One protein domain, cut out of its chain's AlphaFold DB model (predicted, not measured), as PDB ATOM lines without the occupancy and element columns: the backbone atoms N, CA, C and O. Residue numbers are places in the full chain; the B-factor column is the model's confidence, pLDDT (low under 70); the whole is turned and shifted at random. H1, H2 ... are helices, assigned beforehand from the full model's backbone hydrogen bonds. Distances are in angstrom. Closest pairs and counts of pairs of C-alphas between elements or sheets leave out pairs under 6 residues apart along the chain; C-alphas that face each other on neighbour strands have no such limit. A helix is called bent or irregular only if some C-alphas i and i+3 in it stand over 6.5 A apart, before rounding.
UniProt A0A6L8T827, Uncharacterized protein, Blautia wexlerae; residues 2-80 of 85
ATOM      1  N   VAL A   2       5.841 -28.910 -46.706       60.91
ATOM      2  CA  VAL A   2       6.363 -27.574 -47.098       60.91
ATOM      3  C   VAL A   2       5.674 -26.926 -48.322       60.91
ATOM      4  O   VAL A   2       5.521 -25.712 -48.367       60.91
ATOM      5  N   ARG A   3       5.219 -27.706 -49.319       62.78
ATOM      6  CA  ARG A   3       4.610 -27.147 -50.550       62.78
ATOM      7  C   ARG A   3       3.217 -26.543 -50.351       62.78
ATOM      8  O   ARG A   3       2.934 -25.523 -50.963       62.78
ATOM      9  N   LEU A   4       2.371 -27.159 -49.522       65.19
ATOM     10  CA  LEU A   4       0.992 -26.699 -49.293       65.19
ATOM     11  C   LEU A   4       0.972 -25.365 -48.543       65.19
ATOM     12  O   LEU A   4       0.260 -24.451 -48.935       65.19
ATOM     13  N   GLN A   5       1.813 -25.241 -47.514       70.38
ATOM     14  CA  GLN A   5       1.982 -24.000 -46.762       70.38
ATOM     15  C   GLN A   5       2.459 -22.862 -47.672       70.38
ATOM     16  O   GLN A   5       1.867 -21.789 -47.678       70.38
ATOM     17  N   ARG A   6       3.477 -23.120 -48.502       66.00
ATOM     18  CA  ARG A   6       4.012 -22.109 -49.417       66.00
ATOM     19  C   ARG A   6       2.989 -21.649 -50.458       66.00
ATOM     20  O   ARG A   6       2.873 -20.460 -50.708       66.00
ATOM     21  N   TYR A   7       2.273 -22.590 -51.070       69.69
ATOM     22  CA  TYR A   7       1.352 -22.274 -52.161       69.69
ATOM     23  C   TYR A   7       0.082 -21.581 -51.669       69.69
ATOM     24  O   TYR A   7      -0.315 -20.589 -52.250       69.69
ATOM     25  N   TYR A   8      -0.534 -22.051 -50.580       75.06
ATOM     26  CA  TYR A   8      -1.822 -21.503 -50.143       75.06
ATOM     27  C   TYR A   8      -1.704 -20.343 -49.155       75.06
ATOM     28  O   TYR A   8      -2.511 -19.415 -49.200       75.06
ATOM     29  N   LEU A   9      -0.720 -20.382 -48.253       80.69
ATOM     30  CA  LEU A   9      -0.614 -19.387 -47.188       80.69
ATOM     31  C   LEU A   9       0.301 -18.230 -47.585       80.69
ATOM     32  O   LEU A   9      -0.128 -17.087 -47.491       80.69
ATOM     33  N   GLU A  10       1.507 -18.491 -48.096       87.25
ATOM     34  CA  GLU A  10       2.432 -17.393 -48.429       87.25
ATOM     35  C   GLU A  10       1.972 -16.572 -49.641       87.25
ATOM     36  O   GLU A  10       2.162 -15.356 -49.661       87.25
ATOM     37  N   GLU A  11       1.389 -17.200 -50.669       88.38
ATOM     38  CA  GLU A  11       0.865 -16.459 -51.828       88.38
ATOM     39  C   GLU A  11      -0.326 -15.589 -51.427       88.38
ATOM     40  O   GLU A  11      -0.390 -14.414 -51.797       88.38
ATOM     41  N   TYR A  12      -1.222 -16.128 -50.593       90.81
ATOM     42  CA  TYR A  12      -2.338 -15.367 -50.045       90.81
ATOM     43  C   TYR A  12      -1.853 -14.218 -49.162       90.81
ATOM     44  O   TYR A  12      -2.337 -13.095 -49.302       90.81
ATOM     45  N   GLU A  13      -0.879 -14.465 -48.285       90.38
ATOM     46  CA  GLU A  13      -0.289 -13.447 -47.419       90.38
ATOM     47  C   GLU A  13       0.335 -12.320 -48.248       90.38
ATOM     48  O   GLU A  13      -0.014 -11.159 -48.050       90.38
ATOM     49  N   LYS A  14       1.163 -12.639 -49.251       91.75
ATOM     50  CA  LYS A  14       1.764 -11.639 -50.153       91.75
ATOM     51  C   LYS A  14       0.710 -10.825 -50.903       91.75
ATOM     52  O   LYS A  14       0.864  -9.614 -51.044       91.75
ATOM     53  N   ALA A  15      -0.370 -11.466 -51.346       91.56
ATOM     54  CA  ALA A  15      -1.484 -10.805 -52.026       91.56
ATOM     55  C   ALA A  15      -2.387  -9.978 -51.089       91.56
ATOM     56  O   ALA A  15      -3.231  -9.208 -51.561       91.56
ATOM     57  N   SER A  16      -2.258 -10.152 -49.772       93.38
ATOM     58  CA  SER A  16      -3.155  -9.560 -48.773       93.38
ATOM     59  C   SER A  16      -2.474  -8.506 -47.911       93.38
ATOM     60  O   SER A  16      -3.086  -7.479 -47.634       93.38
ATOM     61  N   VAL A  17      -1.220  -8.716 -47.506       93.31
ATOM     62  CA  VAL A  17      -0.549  -7.965 -46.433       93.31
ATOM     63  C   VAL A  17      -0.560  -6.454 -46.657       93.31
ATOM     64  O   VAL A  17      -0.870  -5.703 -45.737       93.31
ATOM     65  N   GLU A  18      -0.332  -5.997 -47.890       93.25
ATOM     66  CA  GLU A  18      -0.294  -4.567 -48.209       93.25
ATOM     67  C   GLU A  18      -1.653  -3.876 -48.026       93.25
ATOM     68  O   GLU A  18      -1.705  -2.729 -47.580       93.25
ATOM     69  N   GLN A  19      -2.751  -4.578 -48.315       92.88
ATOM     70  CA  GLN A  19      -4.113  -4.075 -48.112       92.88
ATOM     71  C   GLN A  19      -4.580  -4.294 -46.665       92.88
ATOM     72  O   GLN A  19      -5.192  -3.413 -46.060       92.88
ATOM     73  N   CYS A  20      -4.288  -5.465 -46.099       95.31
ATOM     74  CA  CYS A  20      -4.774  -5.890 -44.791       95.31
ATOM     75  C   CYS A  20      -4.097  -5.151 -43.634       95.31
ATOM     76  O   CYS A  20      -4.770  -4.884 -42.641       95.31
ATOM     77  N   LYS A  21      -2.823  -4.748 -43.760       95.06
ATOM     78  CA  LYS A  21      -2.093  -4.036 -42.691       95.06
ATOM     79  C   LYS A  21      -2.737  -2.714 -42.265       95.06
ATOM     80  O   LYS A  21      -2.529  -2.272 -41.144       95.06
ATOM     81  N   ASN A  22      -3.522  -2.099 -43.152       95.25
ATOM     82  CA  ASN A  22      -4.237  -0.845 -42.902       95.25
ATOM     83  C   ASN A  22      -5.765  -1.039 -42.846       95.25
ATOM     84  O   ASN A  22      -6.518  -0.068 -42.876       95.25
ATOM     85  N   CYS A  23      -6.250  -2.283 -42.834       97.19
ATOM     86  CA  CYS A  23      -7.677  -2.567 -42.869       97.19
ATOM     87  C   CYS A  23      -8.289  -2.459 -41.468       97.19
ATOM     88  O   CYS A  23      -7.886  -3.170 -40.551       97.19
ATOM     89  N   TRP A  24      -9.325  -1.629 -41.322       97.38
ATOM     90  CA  TRP A  24     -10.050  -1.460 -40.055       97.38
ATOM     91  C   TRP A  24     -10.706  -2.758 -39.551       97.38
ATOM     92  O   TRP A  24     -10.901  -2.927 -38.353       97.38
ATOM     93  N   ALA A  25     -11.025  -3.677 -40.466       96.69
ATOM     94  CA  ALA A  25     -11.732  -4.923 -40.193       96.69
ATOM     95  C   ALA A  25     -10.800  -6.126 -39.963       96.69
ATOM     96  O   ALA A  25     -11.286  -7.240 -39.808       96.69
ATOM     97  N   VAL A  26      -9.471  -5.952 -39.968       95.44
ATOM     98  CA  VAL A  26      -8.525  -7.087 -40.030       95.44
ATOM     99  C   VAL A  26      -8.691  -8.096 -38.885       95.44
ATOM    100  O   VAL A  26      -8.617  -9.294 -39.129       95.44
ATOM    101  N   ASN A  27      -9.002  -7.634 -37.669       94.19
ATOM    102  CA  ASN A  27      -9.189  -8.495 -36.490       94.19
ATOM    103  C   ASN A  27     -10.529  -9.248 -36.472       94.19
ATOM    104  O   ASN A  27     -10.726 -10.125 -35.640       94.19
ATOM    105  N   LEU A  28     -11.449  -8.880 -37.361       95.69
ATOM    106  CA  LEU A  28     -12.784  -9.463 -37.490       95.69
ATOM    107  C   LEU A  28     -12.983 -10.118 -38.865       95.69
ATOM    108  O   LEU A  28     -14.057 -10.621 -39.176       95.69
ATOM    109  N   CYS A  29     -11.954 -10.094 -39.714       94.12
ATOM    110  CA  CYS A  29     -12.023 -10.629 -41.060       94.12
ATOM    111  C   CYS A  29     -12.146 -12.155 -41.008       94.12
ATOM    112  O   CYS A  29     -11.275 -12.846 -40.485       94.12
ATOM    113  N   ASN A  30     -13.205 -12.680 -41.613       89.38
ATOM    114  CA  ASN A  30     -13.493 -14.111 -41.721       89.38
ATOM    115  C   ASN A  30     -13.221 -14.659 -43.139       89.38
ATOM    116  O   ASN A  30     -13.673 -15.747 -43.496       89.38
ATOM    117  N   MET A  31     -12.492 -13.910 -43.972       90.81
ATOM    118  CA  MET A  31     -12.196 -14.312 -45.346       90.81
ATOM    119  C   MET A  31     -11.240 -15.507 -45.371       90.81
ATOM    120  O   MET A  31     -10.102 -15.430 -44.905       90.81
ATOM    121  N   CYS A  32     -11.689 -16.607 -45.966       89.94
ATOM    122  CA  CYS A  32     -10.874 -17.798 -46.161       89.94
ATOM    123  C   CYS A  32     -10.151 -17.739 -47.510       89.94
ATOM    124  O   CYS A  32     -10.785 -17.493 -48.538       89.94
ATOM    125  N   TYR A  33      -8.851 -18.055 -47.530       88.50
ATOM    126  CA  TYR A  33      -8.079 -18.144 -48.774       88.50
ATOM    127  C   TYR A  33      -8.741 -19.099 -49.780       88.50
ATOM    128  O   TYR A  33      -8.780 -18.806 -50.966       88.50
ATOM    129  N   ALA A  34      -9.358 -20.197 -49.329       90.56
ATOM    130  CA  ALA A  34      -9.990 -21.176 -50.217       90.56
ATOM    131  C   ALA A  34     -11.072 -20.568 -51.131       90.56
ATOM    132  O   ALA A  34     -11.285 -21.066 -52.233       90.56
ATOM    133  N   ALA A  35     -11.716 -19.472 -50.717       90.88
ATOM    134  CA  ALA A  35     -12.747 -18.808 -51.511       90.88
ATOM    135  C   ALA A  35     -12.189 -18.119 -52.775       90.88
ATOM    136  O   ALA A  35     -12.899 -17.972 -53.775       90.88
ATOM    137  N   CYS A  36     -10.912 -17.729 -52.762       91.94
ATOM    138  CA  CYS A  36     -10.267 -17.011 -53.860       91.94
ATOM    139  C   CYS A  36      -9.177 -17.812 -54.585       91.94
ATOM    140  O   CYS A  36      -8.529 -17.267 -55.468       91.94
ATOM    141  N   TYR A  37      -8.982 -19.098 -54.277       91.69
ATOM    142  CA  TYR A  37      -8.095 -19.954 -55.074       91.69
ATOM    143  C   TYR A  37      -8.844 -20.620 -56.231       91.69
ATOM    144  O   TYR A  37     -10.026 -20.965 -56.141       91.69
ATOM    145  N   ARG A  38      -8.125 -20.796 -57.336       90.44
ATOM    146  CA  ARG A  38      -8.513 -21.524 -58.549       90.44
ATOM    147  C   ARG A  38      -7.406 -22.519 -58.901       90.44
ATOM    148  O   ARG A  38      -6.372 -22.565 -58.238       90.44
ATOM    149  N   GLU A  39      -7.602 -23.294 -59.967       87.75
ATOM    150  CA  GLU A  39      -6.620 -24.284 -60.443       87.75
ATOM    151  C   GLU A  39      -5.223 -23.677 -60.679       87.75
ATOM    152  O   GLU A  39      -4.214 -24.314 -60.390       87.75
ATOM    153  N   ASN A  40      -5.166 -22.415 -61.121       86.44
ATOM    154  CA  ASN A  40      -3.925 -21.707 -61.445       86.44
ATOM    155  C   ASN A  40      -3.397 -20.801 -60.314       86.44
ATOM    156  O   ASN A  40      -2.483 -20.013 -60.550       86.44
ATOM    157  N   GLY A  41      -3.947 -20.899 -59.101       88.44
ATOM    158  CA  GLY A  41      -3.550 -20.084 -57.948       88.44
ATOM    159  C   GLY A  41      -4.604 -19.059 -57.552       88.44
ATOM    160  O   GLY A  41      -5.800 -19.268 -57.766       88.44
ATOM    161  N   ILE A  42      -4.167 -17.972 -56.922       91.44
ATOM    162  CA  ILE A  42      -5.072 -16.958 -56.379       91.44
ATOM    163  C   ILE A  42      -5.700 -16.084 -57.475       91.44
ATOM    164  O   ILE A  42      -5.016 -15.486 -58.304       91.44
ATOM    165  N   ASP A  43      -7.021 -15.972 -57.434       94.19
ATOM    166  CA  ASP A  43      -7.820 -15.045 -58.223       94.19
ATOM    167  C   ASP A  43      -7.940 -13.717 -57.458       94.19
ATOM    168  O   ASP A  43      -8.684 -13.586 -56.479       94.19
ATOM    169  N   ILE A  44      -7.130 -12.737 -57.866       93.44
ATOM    170  CA  ILE A  44      -7.021 -11.438 -57.186       93.44
ATOM    171  C   ILE A  44      -8.294 -10.603 -57.338       93.44
ATOM    172  O   ILE A  44      -8.643  -9.864 -56.414       93.44
ATOM    173  N   GLU A  45      -8.988 -10.714 -58.467       94.50
ATOM    174  CA  GLU A  45     -10.242  -9.998 -58.697       94.50
ATOM    175  C   GLU A  45     -11.318 -10.540 -57.758       94.50
ATOM    176  O   GLU A  45     -11.826  -9.790 -56.918       94.50
ATOM    177  N   ALA A  46     -11.522 -11.862 -57.758       93.88
ATOM    178  CA  ALA A  46     -12.453 -12.514 -56.841       93.88
ATOM    179  C   ALA A  46     -12.105 -12.250 -55.363       93.88
ATOM    180  O   ALA A  46     -12.995 -12.030 -54.539       93.88
ATOM    181  N   LYS A  47     -10.811 -12.219 -55.005       94.69
ATOM    182  CA  LYS A  47     -10.364 -11.837 -53.655       94.69
ATOM    183  C   LYS A  47     -10.800 -10.416 -53.291       94.69
ATOM    184  O   LYS A  47     -11.261 -10.189 -52.174       94.69
ATOM    185  N   ASN A  48     -10.596  -9.444 -54.178       94.88
ATOM    186  CA  ASN A  48     -10.890  -8.039 -53.889       94.88
ATOM    187  C   ASN A  48     -12.400  -7.778 -53.795       94.88
ATOM    188  O   ASN A  48     -12.837  -7.012 -52.928       94.88
ATOM    189  N   GLU A  49     -13.194  -8.443 -54.633       95.44
ATOM    190  CA  GLU A  49     -14.655  -8.427 -54.550       95.44
ATOM    191  C   GLU A  49     -15.136  -9.009 -53.219       95.44
ATOM    192  O   GLU A  49     -15.857  -8.340 -52.475       95.44
ATOM    193  N   LEU A  50     -14.646 -10.200 -52.856       94.94
ATOM    194  CA  LEU A  50     -14.980 -10.850 -51.588       94.94
ATOM    195  C   LEU A  50     -14.563 -10.006 -50.377       94.94
ATOM    196  O   LEU A  50     -15.308  -9.903 -49.406       94.94
ATOM    197  N   CYS A  51     -13.397  -9.359 -50.443       96.19
ATOM    198  CA  CYS A  51     -12.919  -8.433 -49.419       96.19
ATOM    199  C   CYS A  51     -13.857  -7.239 -49.228       96.19
ATOM    200  O   CYS A  51     -14.099  -6.805 -48.103       96.19
ATOM    201  N   THR A  52     -14.386  -6.697 -50.321       96.06
ATOM    202  CA  THR A  52     -15.316  -5.565 -50.272       96.06
ATOM    203  C   THR A  52     -16.644  -5.997 -49.676       96.06
ATOM    204  O   THR A  52     -17.080  -5.404 -48.692       96.06
ATOM    205  N   TYR A  53     -17.200  -7.098 -50.182       95.75
ATOM    206  CA  TYR A  53     -18.421  -7.693 -49.656       95.75
ATOM    207  C   TYR A  53     -18.316  -7.987 -48.155       95.75
ATOM    208  O   TYR A  53     -19.195  -7.587 -47.396       95.75
ATOM    209  N   GLN A  54     -17.218  -8.604 -47.697       96.06
ATOM    210  CA  GLN A  54     -17.063  -8.926 -46.277       96.06
ATOM    211  C   GLN A  54     -16.959  -7.697 -45.376       96.06
ATOM    212  O   GLN A  54     -17.512  -7.692 -44.282       96.06
ATOM    213  N   LYS A  55     -16.301  -6.620 -45.822       96.75
ATOM    214  CA  LYS A  55     -16.290  -5.366 -45.052       96.75
ATOM    215  C   LYS A  55     -17.690  -4.767 -44.922       96.75
ATOM    216  O   LYS A  55     -18.005  -4.216 -43.868       96.75
ATOM    217  N   ASP A  56     -18.510  -4.868 -45.964       97.31
ATOM    218  CA  ASP A  56     -19.886  -4.368 -45.942       97.31
ATOM    219  C   ASP A  56     -20.790  -5.232 -45.052       97.31
ATOM    220  O   ASP A  56     -21.571  -4.680 -44.275       97.31
ATOM    221  N   GLN A  57     -20.644  -6.563 -45.101       97.19
ATOM    222  CA  GLN A  57     -21.342  -7.477 -44.188       97.19
ATOM    223  C   GLN A  57     -20.958  -7.204 -42.736       97.19
ATOM    224  O   GLN A  57     -21.833  -6.903 -41.929       97.19
ATOM    225  N   LEU A  58     -19.659  -7.176 -42.429       97.31
ATOM    226  CA  LEU A  58     -19.172  -6.927 -41.076       97.31
ATOM    227  C   LEU A  58     -19.639  -5.569 -40.536       97.31
ATOM    228  O   LEU A  58     -19.983  -5.438 -39.365       97.31
ATOM    229  N   LYS A  59     -19.691  -4.539 -41.386       97.75
ATOM    230  CA  LYS A  59     -20.261  -3.245 -41.000       97.75
ATOM    231  C   LYS A  59     -21.736  -3.379 -40.608       97.75
ATOM    232  O   LYS A  59     -22.142  -2.800 -39.604       97.75
ATOM    233  N   GLY A  60     -22.531  -4.102 -41.395       97.81
ATOM    234  CA  GLY A  60     -23.937  -4.368 -41.090       97.81
ATOM    235  C   GLY A  60     -24.116  -5.161 -39.795       97.81
ATOM    236  O   GLY A  60     -24.940  -4.788 -38.963       97.81
ATOM    237  N   GLU A  61     -23.302  -6.195 -39.592       95.94
ATOM    238  CA  GLU A  61     -23.284  -7.017 -38.379       95.94
ATOM    239  C   GLU A  61     -22.944  -6.187 -37.138       95.94
ATOM    240  O   GLU A  61     -23.637  -6.284 -36.131       95.94
ATOM    241  N   LEU A  62     -21.940  -5.307 -37.217       96.88
ATOM    242  CA  LEU A  62     -21.591  -4.403 -36.119       96.88
ATOM    243  C   LEU A  62     -22.721  -3.418 -35.809       96.88
ATOM    244  O   LEU A  62     -23.035  -3.200 -34.641       96.88
ATOM    245  N   ILE A  63     -23.352  -2.837 -36.837       97.81
ATOM    246  CA  ILE A  63     -24.514  -1.957 -36.650       97.81
ATOM    247  C   ILE A  63     -25.629  -2.715 -35.930       97.81
ATOM    248  O   ILE A  63     -26.146  -2.218 -34.933       97.81
ATOM    249  N   MET A  64     -25.969  -3.916 -36.398       96.06
ATOM    250  CA  MET A  64     -27.014  -4.739 -35.795       96.06
ATOM    251  C   MET A  64     -26.672  -5.100 -34.349       96.06
ATOM    252  O   MET A  64     -27.500  -4.904 -33.463       96.06
ATOM    253  N   TYR A  65     -25.452  -5.574 -34.098       95.62
ATOM    254  CA  TYR A  65     -24.983  -5.931 -32.763       95.62
ATOM    255  C   TYR A  65     -25.124  -4.757 -31.788       95.62
ATOM    256  O   TYR A  65     -25.695  -4.916 -30.710       95.62
ATOM    257  N   HIS A  66     -24.670  -3.562 -32.179       96.81
ATOM    258  CA  HIS A  66     -24.778  -2.375 -31.334       96.81
ATOM    259  C   HIS A  66     -26.225  -1.902 -31.154       96.81
ATOM    260  O   HIS A  66     -26.603  -1.540 -30.045       96.81
ATOM    261  N   GLN A  67     -27.053  -1.960 -32.199       97.69
ATOM    262  CA  GLN A  67     -28.480  -1.645 -32.090       97.69
ATOM    263  C   GLN A  67     -29.195  -2.571 -31.105       97.69
ATOM    264  O   GLN A  67     -29.964  -2.097 -30.271       97.69
ATOM    265  N   VAL A  68     -28.937  -3.879 -31.175       96.62
ATOM    266  CA  VAL A  68     -29.498  -4.854 -30.230       96.62
ATOM    267  C   VAL A  68     -28.980  -4.573 -28.824       96.62
ATOM    268  O   VAL A  68     -29.780  -4.455 -27.907       96.62
ATOM    269  N   LEU A  69     -27.677  -4.348 -28.651       96.38
ATOM    270  CA  LEU A  69     -27.090  -4.034 -27.348       96.38
ATOM    271  C   LEU A  69     -27.727  -2.798 -26.680       96.38
ATOM    272  O   LEU A  69     -27.891  -2.774 -25.464       96.38
ATOM    273  N   GLU A  70     -28.080  -1.776 -27.462       97.31
ATOM    274  CA  GLU A  70     -28.693  -0.540 -26.959       97.31
ATOM    275  C   GLU A  70     -30.203  -0.656 -26.710       97.31
ATOM    276  O   GLU A  70     -30.730   0.019 -25.825       97.31
ATOM    277  N   THR A  71     -30.915  -1.468 -27.497       97.69
ATOM    278  CA  THR A  71     -32.391  -1.499 -27.491       97.69
ATOM    279  C   THR A  71     -32.984  -2.720 -26.801       97.69
ATOM    280  O   THR A  71     -34.082  -2.626 -26.253       97.69
ATOM    281  N   ASN A  72     -32.287  -3.852 -26.846       96.19
ATOM    282  CA  ASN A  72     -32.722  -5.139 -26.322       96.19
ATOM    283  C   ASN A  72     -31.498  -6.060 -26.084       96.19
ATOM    284  O   ASN A  72     -31.236  -6.978 -26.869       96.19
ATOM    285  N   PRO A  73     -30.681  -5.786 -25.051       94.94
ATOM    286  CA  PRO A  73     -29.489  -6.580 -24.764       94.94
ATOM    287  C   PRO A  73     -29.812  -8.016 -24.326       94.94
ATOM    288  O   PRO A  73     -28.974  -8.894 -24.518       94.94
ATOM    289  N   GLU A  74     -31.008  -8.284 -23.791       95.12
ATOM    290  CA  GLU A  74     -31.419  -9.621 -23.350       95.12
ATOM    291  C   GLU A  74     -31.475 -10.638 -24.504       95.12
ATOM    292  O   GLU A  74     -31.190 -11.816 -24.303       95.12
ATOM    293  N   LEU A  75     -31.724 -10.195 -25.745       92.12
ATOM    294  CA  LEU A  75     -31.628 -11.061 -26.927       92.12
ATOM    295  C   LEU A  75     -30.221 -11.641 -27.136       92.12
ATOM    296  O   LEU A  75     -30.091 -12.720 -27.715       92.12
ATOM    297  N   LEU A  76     -29.171 -10.953 -26.676       91.75
ATOM    298  CA  LEU A  76     -27.795 -11.443 -26.788       91.75
ATOM    299  C   LEU A  76     -27.489 -12.551 -25.772       91.75
ATOM    300  O   LEU A  76     -26.553 -13.319 -25.990       91.75
ATOM    301  N   GLU A  77     -28.265 -12.682 -24.691       91.19
ATOM    302  CA  GLU A  77     -28.084 -13.761 -23.709       91.19
ATOM    303  C   GLU A  77     -28.348 -15.131 -24.345       91.19
ATOM    304  O   GLU A  77     -27.594 -16.074 -24.111       91.19
ATOM    305  N   HIS A  78     -29.321 -15.204 -25.258       89.62
ATOM    306  CA  HIS A  78     -29.656 -16.419 -26.006       89.62
ATOM    307  C   HIS A  78     -28.554 -16.905 -26.951       89.62
ATOM    308  O   HIS A  78     -28.586 -18.051 -27.391       89.62
ATOM    309  N   ILE A  79     -27.552 -16.074 -27.262       87.81
ATOM    310  CA  ILE A  79     -26.393 -16.521 -28.047       87.81
ATOM    311  C   ILE A  79     -25.641 -17.633 -27.301       87.81
ATOM    312  O   ILE A  79     -25.083 -18.522 -27.937       87.81
ATOM    313  N   GLN A  80     -25.658 -17.623 -25.963       84.38
ATOM    314  CA  GLN A  80     -25.024 -18.660 -25.140       84.38
ATOM    315  C   GLN A  80     -25.699 -20.028 -25.282       84.38
ATOM    316  O   GLN A  80     -25.055 -21.048 -25.045       84.38
TER     317      GLN A  80
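Overview. This is residues 2 to 80 of the 85 residues of an uncharacterized protein of Blautia wexlerae (UniProt A0A6L8T827). One long helix, H3, makes the length of a wide, loose arch. Near one end H1 stands at a steep angle to it with short H2 between them, and at the other end short H4 turns off as a corner; H1 and H4 reach to the same side of H3, far from each other. The printed part has 79 residues with four named helices, H1 to H4 in chain order, and no named strand: the class is all helix. It is loose, with a radius of gyration of the C-alphas of 16.4 A, and spans 49 by 24 by 21 A.

Along the chain. H3, residues 44 to 71, runs 40.3 A from C-alpha 44 at (-7.021, -11.438, -57.186) to C-alpha 71 at (-32.391, -1.499, -27.491). H4 is residues 73 to 80, 12.9 A. H1, residues 2 to 20, is 24.5 A long and begins at C-alpha 2 (6.363, -27.574, -47.098). It has a kink of 31 degrees near residue 10 and is irregular, C-alphas 15 and 18 being 7.4 A apart. H2 is residues 33 to 36.

Arrangement. H3 touches H2 with residues 44 to 47 alone; the closest C-alphas, of Cys 36 and Lys 47, are 5.2 A apart. H1, with residues 8 to 12 alone, only just touches H2, with 3 pairs of C-alphas within 8 A, the closest those of Tyr 12 and Tyr 33 at 6.5 A. H1 and H3 are close but not clearly touching, with the closest C-alphas, of Ala 15 and Ile 44, 7.6 A apart, at a steep tilt of 64 degrees, the same way. H3, with residues 68 to 69 alone, and H4 only just touch, with 3 pairs of C-alphas within 8 A, and only at the corner; the closest C-alphas are those of Val 68 and Leu 75, 7.3 A apart. H4 is apart from H1 and H2. Every O i to N i+4 pair is within hydrogen-bond range in H3, against 10 of 15 in H1 and 0 of 4 in H4, where 4 of 5 O i to N i+3 pairs are; H2 is too short for an O i to N i+4 pair.

Size, cuts and confidence. The two C-alphas farthest apart, of Val 2 and Thr 71, are 50.7 A apart. The printed part has no cut. The link from H1 to H2, residues 21 to 32, is long. The mean pLDDT of the printed part is 91.1; residues 2 to 4 and 6 to 7 are under 70.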